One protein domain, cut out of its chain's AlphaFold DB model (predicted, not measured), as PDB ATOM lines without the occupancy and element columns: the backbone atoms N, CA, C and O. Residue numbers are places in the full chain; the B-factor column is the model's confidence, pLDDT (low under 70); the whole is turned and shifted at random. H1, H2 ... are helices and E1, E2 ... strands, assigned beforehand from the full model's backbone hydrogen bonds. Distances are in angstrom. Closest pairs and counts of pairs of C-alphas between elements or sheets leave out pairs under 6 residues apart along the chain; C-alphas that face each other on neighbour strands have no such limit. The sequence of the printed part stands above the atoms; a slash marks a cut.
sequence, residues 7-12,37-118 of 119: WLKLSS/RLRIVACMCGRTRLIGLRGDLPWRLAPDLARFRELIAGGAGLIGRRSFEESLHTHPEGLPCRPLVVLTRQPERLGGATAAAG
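Overview. This is residues 7 to 12 and 37 to 118 of the 119 residues of the protein "Bifunctional dihydrofolate reductase-thymidylate synthase" of Alexandrium monilatum (UniProt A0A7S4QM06). One strongly twisted sheet of five short strands makes a wall through the domain, with helix H2 standing up from it over E4, H1 grazing it at E1 and E2, and the small H3 grazing it near E5. Beyond the end of E2 a long loop, residues 42 to 61, reaches away from the sheet before H1 begins, and residues 88 to 93, of which 88 to 90 belong to H2, stick out. The printed part has 88 residues, with E1, E2, H1, E3, H2, E4, H3 and E5 in that order along the chain; the sheet, order E2, E1, E3, E4, E5, is mixed. The class is mixed, helices and strands, and the whole is compact, with a radius of gyration of the C-alphas of 13.5 A and spans of 37 by 32 by 25 A.

Along the chain. E1, residues 7 to 12, begins at C-alpha 7 (13.597, -7.561, -13.569) and is 15.9 A long. After the cut, E2 holds residues 37 to 41, 12.9 A. H1, residues 62 to 72, measures 15.7 A and begins at C-alpha 62 (22.194, -11.870, 0.795). E3, residues 76 to 80, is 13.6 A long, H2, residues 81 to 90, 14.5 A, and E4, residues 100 to 104, 12.9 A. H3, residues 107 to 110, and E5, residues 115 to 117, are short; E5 ends at C-alpha 117 (14.691, 1.723, -28.382).

Arrangement. E1 is antiparallel to E2 at 155 degrees, with N 9 and O 39 2.9 A apart, and to E3 at 147 degrees, with N 78 and O 8 3.1 A apart. E3 and E4 are parallel at 26 degrees, with N 101 and O 77 2.8 A apart. E4 and E5 are parallel at 38 degrees, with N 116 and O 102 3.0 A apart. These four N and O pairs are within hydrogen-bond range. E2, H1, E3 form a split strand-helix-strand unit, two strands running the same way with E1 between them; E3, H2, E4 and E4, H3, E5 are strand-helix-strand units, with parallel neighbour strands. The three crossovers are right-handed. H1 only grazes the sheet with residues 68 to 72; the C-alphas of Lys 9 and Ile 72, the closest of E1 and H1, are 6.2 A apart. H2 is on the sheet at a height of 11.4 A and stands up from it at 51 degrees; 7 of its C-alphas fall on E4 and 2 on E3, and it is only just over E4 alone. H3 only grazes the sheet; its closest C-alphas to E5 are Pro 107 and Ala 115, 5.9 A. H2 and H3 are close but not clearly touching, and H1 is apart from both. Every O i to N i+4 pair is within hydrogen-bond range in H1, 5 of 6 in H2, and H3 is too short for one.

Size, cuts and confidence. The C-alphas farthest apart, of Arg 47 and Gly 112, are 39.3 A apart. Residues 13 to 36 are not printed; C-alphas 12 and 37 are 5.9 A apart across that cut. The link from E2 to H1 is long, 20 residues. The mean pLDDT of the printed part is 72.8, with residues 7 to 12, 55 to 56, 90 to 98 and 111 to 118 under 70.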
ATOM      1  N   TRP A   7      13.302  -6.821 -12.364       48.16
ATOM      2  CA  TRP A   7      13.597  -7.561 -13.569       48.16
ATOM      3  C   TRP A   7      12.304  -8.050 -14.155       48.16
ATOM      4  O   TRP A   7      11.460  -8.624 -13.463       48.16
ATOM      5  N   LEU A   8      12.183  -7.795 -15.446       43.06
ATOM      6  CA  LEU A   8      11.137  -8.335 -16.276       43.06
ATOM      7  C   LEU A   8      11.707  -9.581 -16.948       43.06
ATOM      8  O   LEU A   8      12.580  -9.478 -17.808       43.06
ATOM      9  N   LYS A   9      11.252 -10.756 -16.506       44.66
ATOM     10  CA  LYS A   9      11.547 -12.024 -17.176       44.66
ATOM     11  C   LYS A   9      10.512 -12.251 -18.265       44.66
ATOM     12  O   LYS A   9       9.313 -12.275 -17.978       44.66
ATOM     13  N   LEU A  10      10.991 -12.453 -19.487       48.97
ATOM     14  CA  LEU A  10      10.175 -12.933 -20.597       48.97
ATOM     15  C   LEU A  10      10.120 -14.458 -20.546       48.97
ATOM     16  O   LEU A  10      11.154 -15.124 -20.554       48.97
ATOM     17  N   SER A  11       8.918 -15.020 -20.479       46.41
ATOM     18  CA  SER A  11       8.685 -16.461 -20.573       46.41
ATOM     19  C   SER A  11       7.614 -16.704 -21.630       46.41
ATOM     20  O   SER A  11       6.491 -16.231 -21.489       46.41
ATOM     21  N   SER A  12       7.955 -17.393 -22.718       43.91
ATOM     22  CA  SER A  12       6.956 -17.850 -23.690       43.91
ATOM     23  C   SER A  12       6.519 -19.268 -23.347       43.91
ATOM     24  O   SER A  12       7.338 -20.099 -22.965       43.91
ATOM     25  N   ARG A  37       4.881 -13.929 -21.793       75.06
ATOM     26  CA  ARG A  37       4.576 -13.622 -20.393       75.06
ATOM     27  C   ARG A  37       5.669 -12.742 -19.807       75.06
ATOM     28  O   ARG A  37       6.834 -13.137 -19.771       75.06
ATOM     29  N   LEU A  38       5.270 -11.575 -19.312       77.50
ATOM     30  CA  LEU A  38       6.109 -10.656 -18.550       77.50
ATOM     31  C   LEU A  38       5.976 -10.973 -17.058       77.50
ATOM     32  O   LEU A  38       4.870 -11.004 -16.520       77.50
ATOM     33  N   ARG A  39       7.098 -11.193 -16.375       81.00
ATOM     34  CA  ARG A  39       7.139 -11.356 -14.914       81.00
ATOM     35  C   ARG A  39       7.979 -10.257 -14.300       81.00
ATOM     36  O   ARG A  39       9.167 -10.213 -14.586       81.00
ATOM     37  N   ILE A  40       7.389  -9.435 -13.440       82.12
ATOM     38  CA  ILE A  40       8.110  -8.429 -12.653       82.12
ATOM     39  C   ILE A  40       8.503  -9.058 -11.319       82.12
ATOM     40  O   ILE A  40       7.643  -9.498 -10.560       82.12
ATOM     41  N   VAL A  41       9.797  -9.093 -11.027       81.56
ATOM     42  CA  VAL A  41      10.327  -9.405  -9.690       81.56
ATOM     43  C   VAL A  41      10.731  -8.086  -9.042       81.56
ATOM     44  O   VAL A  41      11.211  -7.235  -9.769       81.56
ATOM     45  N   ALA A  42      10.504  -7.871  -7.744       82.31
ATOM     46  CA  ALA A  42      10.889  -6.648  -7.029       82.31
ATOM     47  C   ALA A  42      11.126  -6.943  -5.542       82.31
ATOM     48  O   ALA A  42      10.348  -7.683  -4.944       82.31
ATOM     49  N   CYS A  43      12.131  -6.310  -4.932       82.75
ATOM     50  CA  CYS A  43      12.246  -6.203  -3.475       82.75
ATOM     51  C   CYS A  43      11.973  -4.751  -3.061       82.75
ATOM     52  O   CYS A  43      12.452  -3.817  -3.709       82.75
ATOM     53  N   MET A  44      11.162  -4.560  -2.018       87.25
ATOM     54  CA  MET A  44      10.710  -3.243  -1.569       87.25
ATOM     55  C   MET A  44      10.691  -3.178  -0.044       87.25
ATOM     56  O   MET A  44      10.330  -4.149   0.620       87.25
ATOM     57  N   CYS A  45      10.981  -2.007   0.515       85.25
ATOM     58  CA  CYS A  45      10.781  -1.751   1.933       85.25
ATOM     59  C   CYS A  45       9.297  -1.914   2.291       85.25
ATOM     60  O   CYS A  45       8.438  -1.258   1.697       85.25
ATOM     61  N   GLY A  46       8.991  -2.740   3.295       84.88
ATOM     62  CA  GLY A  46       7.607  -3.010   3.702       84.88
ATOM     63  C   GLY A  46       6.840  -1.761   4.148       84.88
ATOM     64  O   GLY A  46       5.654  -1.640   3.861       84.88
ATOM     65  N   ARG A  47       7.523  -0.802   4.790       87.06
ATOM     66  CA  ARG A  47       6.890   0.403   5.351       87.06
ATOM     67  C   ARG A  47       6.829   1.573   4.374       87.06
ATOM     68  O   ARG A  47       5.812   2.248   4.295       87.06
ATOM     69  N   THR A  48       7.914   1.838   3.649       88.19
ATOM     70  CA  THR A  48       8.026   3.027   2.782       88.19
ATOM     71  C   THR A  48       7.811   2.720   1.307       88.19
ATOM     72  O   THR A  48       7.774   3.643   0.499       88.19
ATOM     73  N   ARG A  49       7.713   1.433   0.934       86.06
ATOM     74  CA  ARG A  49       7.639   0.956  -0.460       86.06
ATOM     75  C   ARG A  49       8.829   1.393  -1.325       86.06
ATOM     76  O   ARG A  49       8.796   1.231  -2.541       86.06
ATOM     77  N   LEU A  50       9.895   1.911  -0.707       85.69
ATOM     78  CA  LEU A  50      11.132   2.257  -1.395       85.69
ATOM     79  C   LEU A  50      11.773   0.997  -1.969       85.69
ATOM     80  O   LEU A  50      11.809  -0.034  -1.309       85.69
ATOM     81  N   ILE A  51      12.305   1.115  -3.179       80.19
ATOM     82  CA  ILE A  51      13.030   0.064  -3.914       80.19
ATOM     83  C   ILE A  51      14.546   0.320  -3.963       80.19
ATOM     84  O   ILE A  51      15.316  -0.556  -4.341       80.19
ATOM     85  N   GLY A  52      14.963   1.532  -3.589       77.44
ATOM     86  CA  GLY A  52      16.339   2.013  -3.622       77.44
ATOM     87  C   GLY A  52      16.438   3.434  -3.057       77.44
ATOM     88  O   GLY A  52      15.446   4.168  -3.036       77.44
ATOM     89  N   LEU A  53      17.628   3.831  -2.609       79.19
ATOM     90  CA  LEU A  53      17.938   5.141  -2.037       79.19
ATOM     91  C   LEU A  53      19.291   5.630  -2.579       79.19
ATOM     92  O   LEU A  53      20.295   4.942  -2.455       79.19
ATOM     93  N   ARG A  54      19.324   6.831  -3.181       78.75
ATOM     94  CA  ARG A  54      20.549   7.474  -3.724       78.75
ATOM     95  C   ARG A  54      21.369   6.631  -4.718       78.75
ATOM     96  O   ARG A  54      22.571   6.816  -4.827       78.75
ATOM     97  N   GLY A  55      20.724   5.748  -5.473       68.94
ATOM     98  CA  GLY A  55      21.422   4.864  -6.413       68.94
ATOM     99  C   GLY A  55      21.577   3.445  -5.893       68.94
ATOM    100  O   GLY A  55      21.505   2.506  -6.665       68.94
ATOM    101  N   ASP A  56      21.631   3.260  -4.578       68.69
ATOM    102  CA  ASP A  56      21.891   1.946  -4.000       68.69
ATOM    103  C   ASP A  56      20.633   1.301  -3.400       68.69
ATOM    104  O   ASP A  56      19.588   1.933  -3.210       68.69
ATOM    105  N   LEU A  57      20.735   0.014  -3.078       74.00
ATOM    106  CA  LEU A  57      19.821  -0.637  -2.151       74.00
ATOM    107  C   LEU A  57      20.173  -0.181  -0.728       74.00
ATOM    108  O   LEU A  57      21.311  -0.363  -0.300       74.00
ATOM    109  N   PRO A  58      19.216   0.345   0.054       74.50
ATOM    110  CA  PRO A  58      19.481   0.723   1.439       74.50
ATOM    111  C   PRO A  58      19.612  -0.493   2.375       74.50
ATOM    112  O   PRO A  58      19.817  -0.321   3.573       74.50
ATOM    113  N   TRP A  59      19.498  -1.718   1.849       76.69
ATOM    114  CA  TRP A  59      19.688  -2.969   2.578       76.69
ATOM    115  C   TRP A  59      20.597  -3.927   1.805       76.69
ATOM    116  O   TRP A  59      20.599  -3.965   0.574       76.69
ATOM    117  N   ARG A  60      21.335  -4.759   2.544       73.69
ATOM    118  CA  ARG A  60      22.088  -5.895   2.000       73.69
ATOM    119  C   ARG A  60      21.505  -7.183   2.558       73.69
ATOM    120  O   ARG A  60      21.860  -7.613   3.650       73.69
ATOM    121  N   LEU A  61      20.590  -7.778   1.801       79.69
ATOM    122  CA  LEU A  61      19.961  -9.054   2.130       79.69
ATOM    123  C   LEU A  61      20.521 -10.116   1.178       79.69
ATOM    124  O   LEU A  61      20.049 -10.267   0.054       79.69
ATOM    125  N   ALA A  62      21.569 -10.821   1.606       75.44
ATOM    126  CA  ALA A  62      22.194 -11.870   0.795       75.44
ATOM    127  C   ALA A  62      21.204 -12.973   0.342       75.44
ATOM    128  O   ALA A  62      21.271 -13.355  -0.830       75.44
ATOM    129  N   PRO A  63      20.245 -13.432   1.180       80.88
ATOM    130  CA  PRO A  63      19.233 -14.404   0.752       80.88
ATOM    131  C   PRO A  63      18.323 -13.881  -0.367       80.88
ATOM    132  O   PRO A  63      17.995 -14.625  -1.291       80.88
ATOM    133  N   ASP A  64      17.960 -12.595  -0.326       81.19
ATOM    134  CA  ASP A  64      17.131 -11.973  -1.363       81.19
ATOM    135  C   ASP A  64      17.852 -11.971  -2.707       81.19
ATOM    136  O   ASP A  64      17.246 -12.287  -3.728       81.19
ATOM    137  N   LEU A  65      19.155 -11.668  -2.717       75.00
ATOM    138  CA  LEU A  65      19.945 -11.659  -3.945       75.00
ATOM    139  C   LEU A  65      20.079 -13.064  -4.552       75.00
ATOM    140  O   LEU A  65      19.997 -13.206  -5.771       75.00
ATOM    141  N   ALA A  66      20.263 -14.097  -3.723       80.19
ATOM    142  CA  ALA A  66      20.314 -15.486  -4.181       80.19
ATOM    143  C   ALA A  66      18.975 -15.913  -4.805       80.19
ATOM    144  O   ALA A  66      18.931 -16.288  -5.978       80.19
ATOM    145  N   ARG A  67      17.870 -15.718  -4.073       81.75
ATOM    146  CA  ARG A  67      16.509 -15.993  -4.555       81.75
ATOM    147  C   ARG A  67      16.199 -15.234  -5.838       81.75
ATOM    148  O   ARG A  67      15.554 -15.741  -6.750       81.75
ATOM    149  N   PHE A  68      16.642 -13.992  -5.919       79.69
ATOM    150  CA  PHE A  68      16.447 -13.178  -7.098       79.69
ATOM    151  C   PHE A  68      17.177 -13.734  -8.320       79.69
ATOM    152  O   PHE A  68      16.556 -13.855  -9.375       79.69
ATOM    153  N   ARG A  69      18.452 -14.129  -8.179       76.56
ATOM    154  CA  ARG A  69      19.222 -14.782  -9.252       76.56
ATOM    155  C   ARG A  69      18.520 -16.050  -9.736       76.56
ATOM    156  O   ARG A  69      18.398 -16.239 -10.941       76.56
ATOM    157  N   GLU A  70      17.994 -16.859  -8.820       82.25
ATOM    158  CA  GLU A  70      17.203 -18.052  -9.149       82.25
ATOM    159  C   GLU A  70      15.924 -17.710  -9.930       82.25
ATOM    160  O   GLU A  70      15.610 -18.352 -10.932       82.25
ATOM    161  N   LEU A  71      15.194 -16.667  -9.518       80.56
ATOM    162  CA  LEU A  71      13.943 -16.255 -10.166       80.56
ATOM    163  C   LEU A  71      14.150 -15.749 -11.600       80.56
ATOM    164  O   LEU A  71      13.294 -15.976 -12.468       80.56
ATOM    165  N   ILE A  72      15.255 -15.045 -11.849       75.38
ATOM    166  CA  ILE A  72      15.546 -14.434 -13.151       75.38
ATOM    167  C   ILE A  72      16.320 -15.374 -14.089       75.38
ATOM    168  O   ILE A  72      16.228 -15.212 -15.306       75.38
ATOM    169  N   ALA A  73      17.009 -16.390 -13.556       74.69
ATOM    170  CA  ALA A  73      17.784 -17.354 -14.336       74.69
ATOM    171  C   ALA A  73      16.953 -18.050 -15.433       74.69
ATOM    172  O   ALA A  73      15.753 -18.297 -15.281       74.69
ATOM    173  N   GLY A  74      17.593 -18.372 -16.562       70.31
ATOM    174  CA  GLY A  74      16.983 -19.135 -17.661       70.31
ATOM    175  C   GLY A  74      15.914 -18.389 -18.472       70.31
ATOM    176  O   GLY A  74      15.109 -19.027 -19.145       70.31
ATOM    177  N   GLY A  75      15.850 -17.057 -18.389       74.06
ATOM    178  CA  GLY A  75      14.989 -16.233 -19.241       74.06
ATOM    179  C   GLY A  75      15.706 -14.997 -19.775       74.06
ATOM    180  O   GLY A  75      16.811 -14.664 -19.342       74.06
ATOM    181  N   ALA A  76      15.050 -14.296 -20.702       76.94
ATOM    182  CA  ALA A  76      15.522 -12.989 -21.137       76.94
ATOM    183  C   ALA A  76      15.264 -11.952 -20.035       76.94
ATOM    184  O   ALA A  76      14.169 -11.915 -19.463       76.94
ATOM    185  N   GLY A  77      16.269 -11.126 -19.747       78.25
ATOM    186  CA  GLY A  77      16.182 -10.047 -18.769       78.25
ATOM    187  C   GLY A  77      15.924  -8.715 -19.457       78.25
ATOM    188  O   GLY A  77      16.615  -8.378 -20.412       78.25
ATOM    189  N   LEU A  78      14.963  -7.944 -18.957       80.38
ATOM    190  CA  LEU A  78      14.696  -6.580 -19.407       80.38
ATOM    191  C   LEU A  78      14.978  -5.596 -18.266       80.38
ATOM    192  O   LEU A  78      14.518  -5.789 -17.138       80.38
ATOM    193  N   ILE A  79      15.749  -4.556 -18.569       80.00
ATOM    194  CA  ILE A  79      16.356  -3.653 -17.586       80.00
ATOM    195  C   ILE A  79      16.453  -2.237 -18.164       80.00
ATOM    196  O   ILE A  79      16.645  -2.053 -19.359       80.00
ATOM    197  N   GLY A  80      16.318  -1.206 -17.329       83.44
ATOM    198  CA  GLY A  80      16.528   0.181 -17.758       83.44
ATOM    199  C   GLY A  80      18.011   0.547 -17.873       83.44
ATOM    200  O   GLY A  80      18.845   0.036 -17.131       83.44
ATOM    201  N   ARG A  81      18.341   1.511 -18.738       85.94
ATOM    202  CA  ARG A  81      19.727   1.956 -18.979       85.94
ATOM    203  C   ARG A  81      20.516   2.343 -17.727       85.94
ATOM    204  O   ARG A  81      21.646   1.901 -17.586       85.94
ATOM    205  N   ARG A  82      19.924   3.096 -16.790       78.88
ATOM    206  CA  ARG A  82      20.599   3.437 -15.518       78.88
ATOM    207  C   ARG A  82      20.961   2.189 -14.720       78.88
ATOM    208  O   ARG A  82      22.102   2.048 -14.307       78.88
ATOM    209  N   SER A  83      20.002   1.276 -14.563       78.38
ATOM    210  CA  SER A  83      20.218  -0.002 -13.884       78.38
ATOM    211  C   SER A  83      21.341  -0.808 -14.536       78.38
ATOM    212  O   SER A  83      22.150  -1.403 -13.832       78.38
ATOM    213  N   PHE A  84      21.414  -0.801 -15.870       80.69
ATOM    214  CA  PHE A  84      22.483  -1.471 -16.602       80.69
ATOM    215  C   PHE A  84      23.852  -0.838 -16.317       80.69
ATOM    216  O   PHE A  84      24.776  -1.558 -15.953       80.69
ATOM    217  N   GLU A  85      23.964   0.491 -16.381       80.19
ATOM    218  CA  GLU A  85      25.217   1.215 -16.122       80.19
ATOM    219  C   GLU A  85      25.834   0.859 -14.757       80.19
ATOM    220  O   GLU A  85      27.004   0.499 -14.701       80.19
ATOM    221  N   GLU A  86      25.087   0.871 -13.650       75.75
ATOM    222  CA  GLU A  86      25.668   0.481 -12.341       75.75
ATOM    223  C   GLU A  86      25.815  -1.032 -12.182       75.75
ATOM    224  O   GLU A  86      26.653  -1.482 -11.402       75.75
ATOM    225  N   SER A  87      25.035  -1.843 -12.907       75.06
ATOM    226  CA  SER A  87      25.261  -3.292 -12.904       75.06
ATOM    227  C   SER A  87      26.645  -3.631 -13.450       75.06
ATOM    228  O   SER A  87      27.295  -4.509 -12.906       75.06
ATOM    229  N   LEU A  88      27.151  -2.868 -14.427       75.94
ATOM    230  CA  LEU A  88      28.525  -3.009 -14.915       75.94
ATOM    231  C   LEU A  88      29.565  -2.646 -13.843       75.94
ATOM    232  O   LEU A  88      30.626  -3.257 -13.792       75.94
ATOM    233  N   HIS A  89      29.254  -1.689 -12.963       72.69
ATOM    234  CA  HIS A  89      30.141  -1.298 -11.860       72.69
ATOM    235  C   HIS A  89      30.136  -2.317 -10.710       72.69
ATOM    236  O   HIS A  89      31.130  -2.451 -10.003       72.69
ATOM    237  N   THR A  90      29.017  -3.010 -10.492       66.75
ATOM    238  CA  THR A  90      28.821  -3.917  -9.344       66.75
ATOM    239  C   THR A  90      28.988  -5.398  -9.681       66.75
ATOM    240  O   THR A  90      29.300  -6.181  -8.789       66.75
ATOM    241  N   HIS A  91      28.804  -5.770 -10.948       69.31
ATOM    242  CA  HIS A  91      28.911  -7.125 -11.488       69.31
ATOM    243  C   HIS A  91      29.722  -7.104 -12.793       69.31
ATOM    244  O   HIS A  91      29.146  -7.207 -13.883       69.31
ATOM    245  N   PRO A  92      31.055  -6.946 -12.712       63.62
ATOM    246  CA  PRO A  92      31.925  -6.921 -13.888       63.62
ATOM    247  C   PRO A  92      31.874  -8.226 -14.703       63.62
ATOM    248  O   PRO A  92      32.076  -8.202 -15.913       63.62
ATOM    249  N   GLU A  93      31.540  -9.356 -14.072       66.12
ATOM    250  CA  GLU A  93      31.315 -10.654 -14.722       66.12
ATOM    251  C   GLU A  93      30.051 -10.700 -15.605       66.12
ATOM    252  O   GLU A  93      29.853 -11.633 -16.388       66.12
ATOM    253  N   GLY A  94      29.201  -9.676 -15.509       67.38
ATOM    254  CA  GLY A  94      27.953  -9.566 -16.244       67.38
ATOM    255  C   GLY A  94      26.770 -10.253 -15.557       67.38
ATOM    256  O   GLY A  94      26.887 -11.045 -14.624       67.38
ATOM    257  N   LEU A  95      25.572  -9.912 -16.030       69.69
ATOM    258  CA  LEU A  95      24.323 -10.379 -15.439       69.69
ATOM    259  C   LEU A  95      23.977 -11.811 -15.896       69.69
ATOM    260  O   LEU A  95      24.209 -12.157 -17.057       69.69
ATOM    261  N   PRO A  96      23.367 -12.638 -15.024       66.44
ATOM    262  CA  PRO A  96      23.106 -14.054 -15.308       66.44
ATOM    263  C   PRO A  96      21.976 -14.301 -16.326       66.44
ATOM    264  O   PRO A  96      21.793 -15.429 -16.779       66.44
ATOM    265  N   CYS A  97      21.202 -13.276 -16.694       66.38
ATOM    266  CA  CYS A  97      20.126 -13.392 -17.680       66.38
ATOM    267  C   CYS A  97      20.662 -13.205 -19.094       66.38
ATOM    268  O   CYS A  97      21.263 -12.170 -19.392       66.38
ATOM    269  N   ARG A  98      20.366 -14.152 -19.991       69.19
ATOM    270  CA  ARG A  98      20.632 -13.993 -21.423       69.19
ATOM    271  C   ARG A  98      19.434 -14.453 -22.270       69.19
ATOM    272  O   ARG A  98      18.911 -15.536 -22.011       69.19
ATOM    273  N   PRO A  99      19.017 -13.662 -23.281       73.06
ATOM    274  CA  PRO A  99      19.549 -12.339 -23.643       73.06
ATOM    275  C   PRO A  99      19.167 -11.237 -22.632       73.06
ATOM    276  O   PRO A  99      18.149 -11.334 -21.949       73.06
ATOM    277  N   LEU A 100      19.997 -10.193 -22.539       75.81
ATOM    278  CA  LEU A 100      19.746  -8.998 -21.729       75.81
ATOM    279  C   LEU A 100      19.340  -7.844 -22.652       75.81
ATOM    280  O   LEU A 100      20.103  -7.481 -23.543       75.81
ATOM    281  N   VAL A 101      18.161  -7.272 -22.432       79.75
ATOM    282  CA  VAL A 101      17.611  -6.165 -23.216       79.75
ATOM    283  C   VAL A 101      17.610  -4.905 -22.362       79.75
ATOM    284  O   VAL A 101      16.991  -4.866 -21.295       79.75
ATOM    285  N   VAL A 102      18.287  -3.862 -22.842       80.38
ATOM    286  CA  VAL A 102      18.342  -2.570 -22.153       80.38
ATOM    287  C   VAL A 102      17.350  -1.593 -22.779       80.38
ATOM    288  O   VAL A 102      17.449  -1.265 -23.960       80.38
ATOM    289  N   LEU A 103      16.406  -1.104 -21.973       81.75
ATOM    290  CA  LEU A 103      15.461  -0.058 -22.350       81.75
ATOM    291  C   LEU A 103      16.109   1.315 -22.199       81.75
ATOM    292  O   LEU A 103      16.487   1.736 -21.096       81.75
ATOM    293  N   THR A 104      16.199   2.034 -23.312       79.56
ATOM    294  CA  THR A 104      16.724   3.395 -23.350       79.56
ATOM    295  C   THR A 104      16.038   4.217 -24.432       79.56
ATOM    296  O   THR A 104      15.582   3.688 -25.441       79.56
ATOM    297  N   ARG A 105      16.013   5.534 -24.222       80.06
ATOM    298  CA  ARG A 105      15.684   6.518 -25.264       80.06
ATOM    299  C   ARG A 105      16.927   6.991 -26.035       80.06
ATOM    300  O   ARG A 105      16.801   7.762 -26.968       80.06
ATOM    301  N   GLN A 106      18.117   6.576 -25.593       81.88
ATOM    302  CA  GLN A 106      19.432   6.999 -26.092       81.88
ATOM    303  C   GLN A 106      20.318   5.755 -26.292       81.88
ATOM    304  O   GLN A 106      21.119   5.432 -25.403       81.88
ATOM    305  N   PRO A 107      20.090   4.959 -27.354       74.50
ATOM    306  CA  PRO A 107      20.834   3.725 -27.623       74.50
ATOM    307  C   PRO A 107      22.325   3.953 -27.899       74.50
ATOM    308  O   PRO A 107      23.145   3.114 -27.539       74.50
ATOM    309  N   GLU A 108      22.700   5.112 -28.436       76.88
ATOM    310  CA  GLU A 108      24.079   5.506 -28.734       76.88
ATOM    311  C   GLU A 108      24.998   5.520 -27.501       76.88
ATOM    312  O   GLU A 108      26.212   5.381 -27.619       76.88
ATOM    313  N   ARG A 109      24.426   5.623 -26.295       72.62
ATOM    314  CA  ARG A 109      25.174   5.632 -25.029       72.62
ATOM    315  C   ARG A 109      25.543   4.241 -24.505       72.62
ATOM    316  O   ARG A 109      26.225   4.152 -23.493       72.62
ATOM    317  N   LEU A 110      25.084   3.163 -25.146       71.00
ATOM    318  CA  LEU A 110      25.200   1.794 -24.621       71.00
ATOM    319  C   LEU A 110      26.411   0.993 -25.126       71.00
ATOM    320  O   LEU A 110      26.529  -0.177 -24.767       71.00
ATOM    321  N   GLY A 111      27.308   1.592 -25.920       62.00
ATOM    322  CA  GLY A 111      28.662   1.069 -26.173       62.00
ATOM    323  C   GLY A 111      28.762  -0.411 -26.578       62.00
ATOM    324  O   GLY A 111      29.718  -1.070 -26.186       62.00
ATOM    325  N   GLY A 112      27.777  -0.951 -27.312       56.47
ATOM    326  CA  GLY A 112      27.766  -2.346 -27.781       56.47
ATOM    327  C   GLY A 112      26.794  -3.302 -27.071       56.47
ATOM    328  O   GLY A 112      26.729  -4.472 -27.444       56.47
ATOM    329  N   ALA A 113      26.004  -2.851 -26.089       58.16
ATOM    330  CA  ALA A 113      24.914  -3.660 -25.531       58.16
ATOM    331  C   ALA A 113      23.684  -3.698 -26.464       58.16
ATOM    332  O   ALA A 113      23.352  -2.703 -27.109       58.16
ATOM    333  N   THR A 114      22.967  -4.829 -26.506       56.09
ATOM    334  CA  THR A 114      21.700  -4.950 -27.250       56.09
ATOM    335  C   THR A 114      20.633  -4.042 -26.625       56.09
ATOM    336  O   THR A 114      20.054  -4.342 -25.577       56.09
ATOM    337  N   ALA A 115      20.390  -2.905 -27.270       51.66
ATOM    338  CA  ALA A 115      19.424  -1.902 -26.847       51.66
ATOM    339  C   ALA A 115      18.084  -2.100 -27.566       51.66
ATOM    340  O   ALA A 115      18.051  -2.245 -28.786       51.66
ATOM    341  N   ALA A 116      16.978  -2.051 -26.824       51.41
ATOM    342  CA  ALA A 116      15.656  -1.850 -27.409       51.41
ATOM    343  C   ALA A 116      15.290  -0.369 -27.248       51.41
ATOM    344  O   ALA A 116      15.193   0.136 -26.124       51.41
ATOM    345  N   ALA A 117      15.135   0.336 -28.372       37.84
ATOM    346  CA  ALA A 117      14.691   1.723 -28.382       37.84
ATOM    347  C   ALA A 117      13.180   1.774 -28.117       37.84
ATOM    348  O   ALA A 117      12.404   1.098 -28.788       37.84
ATOM    349  N   GLY A 118      12.769   2.548 -27.114       35.47
ATOM    350  CA  GLY A 118      11.361   2.889 -26.914       35.47
ATOM    351  C   GLY A 118      11.020   4.152 -27.698       35.47
ATOM    352  O   GLY A 118      11.727   5.148 -27.533       35.47
TER     353      GLY A 118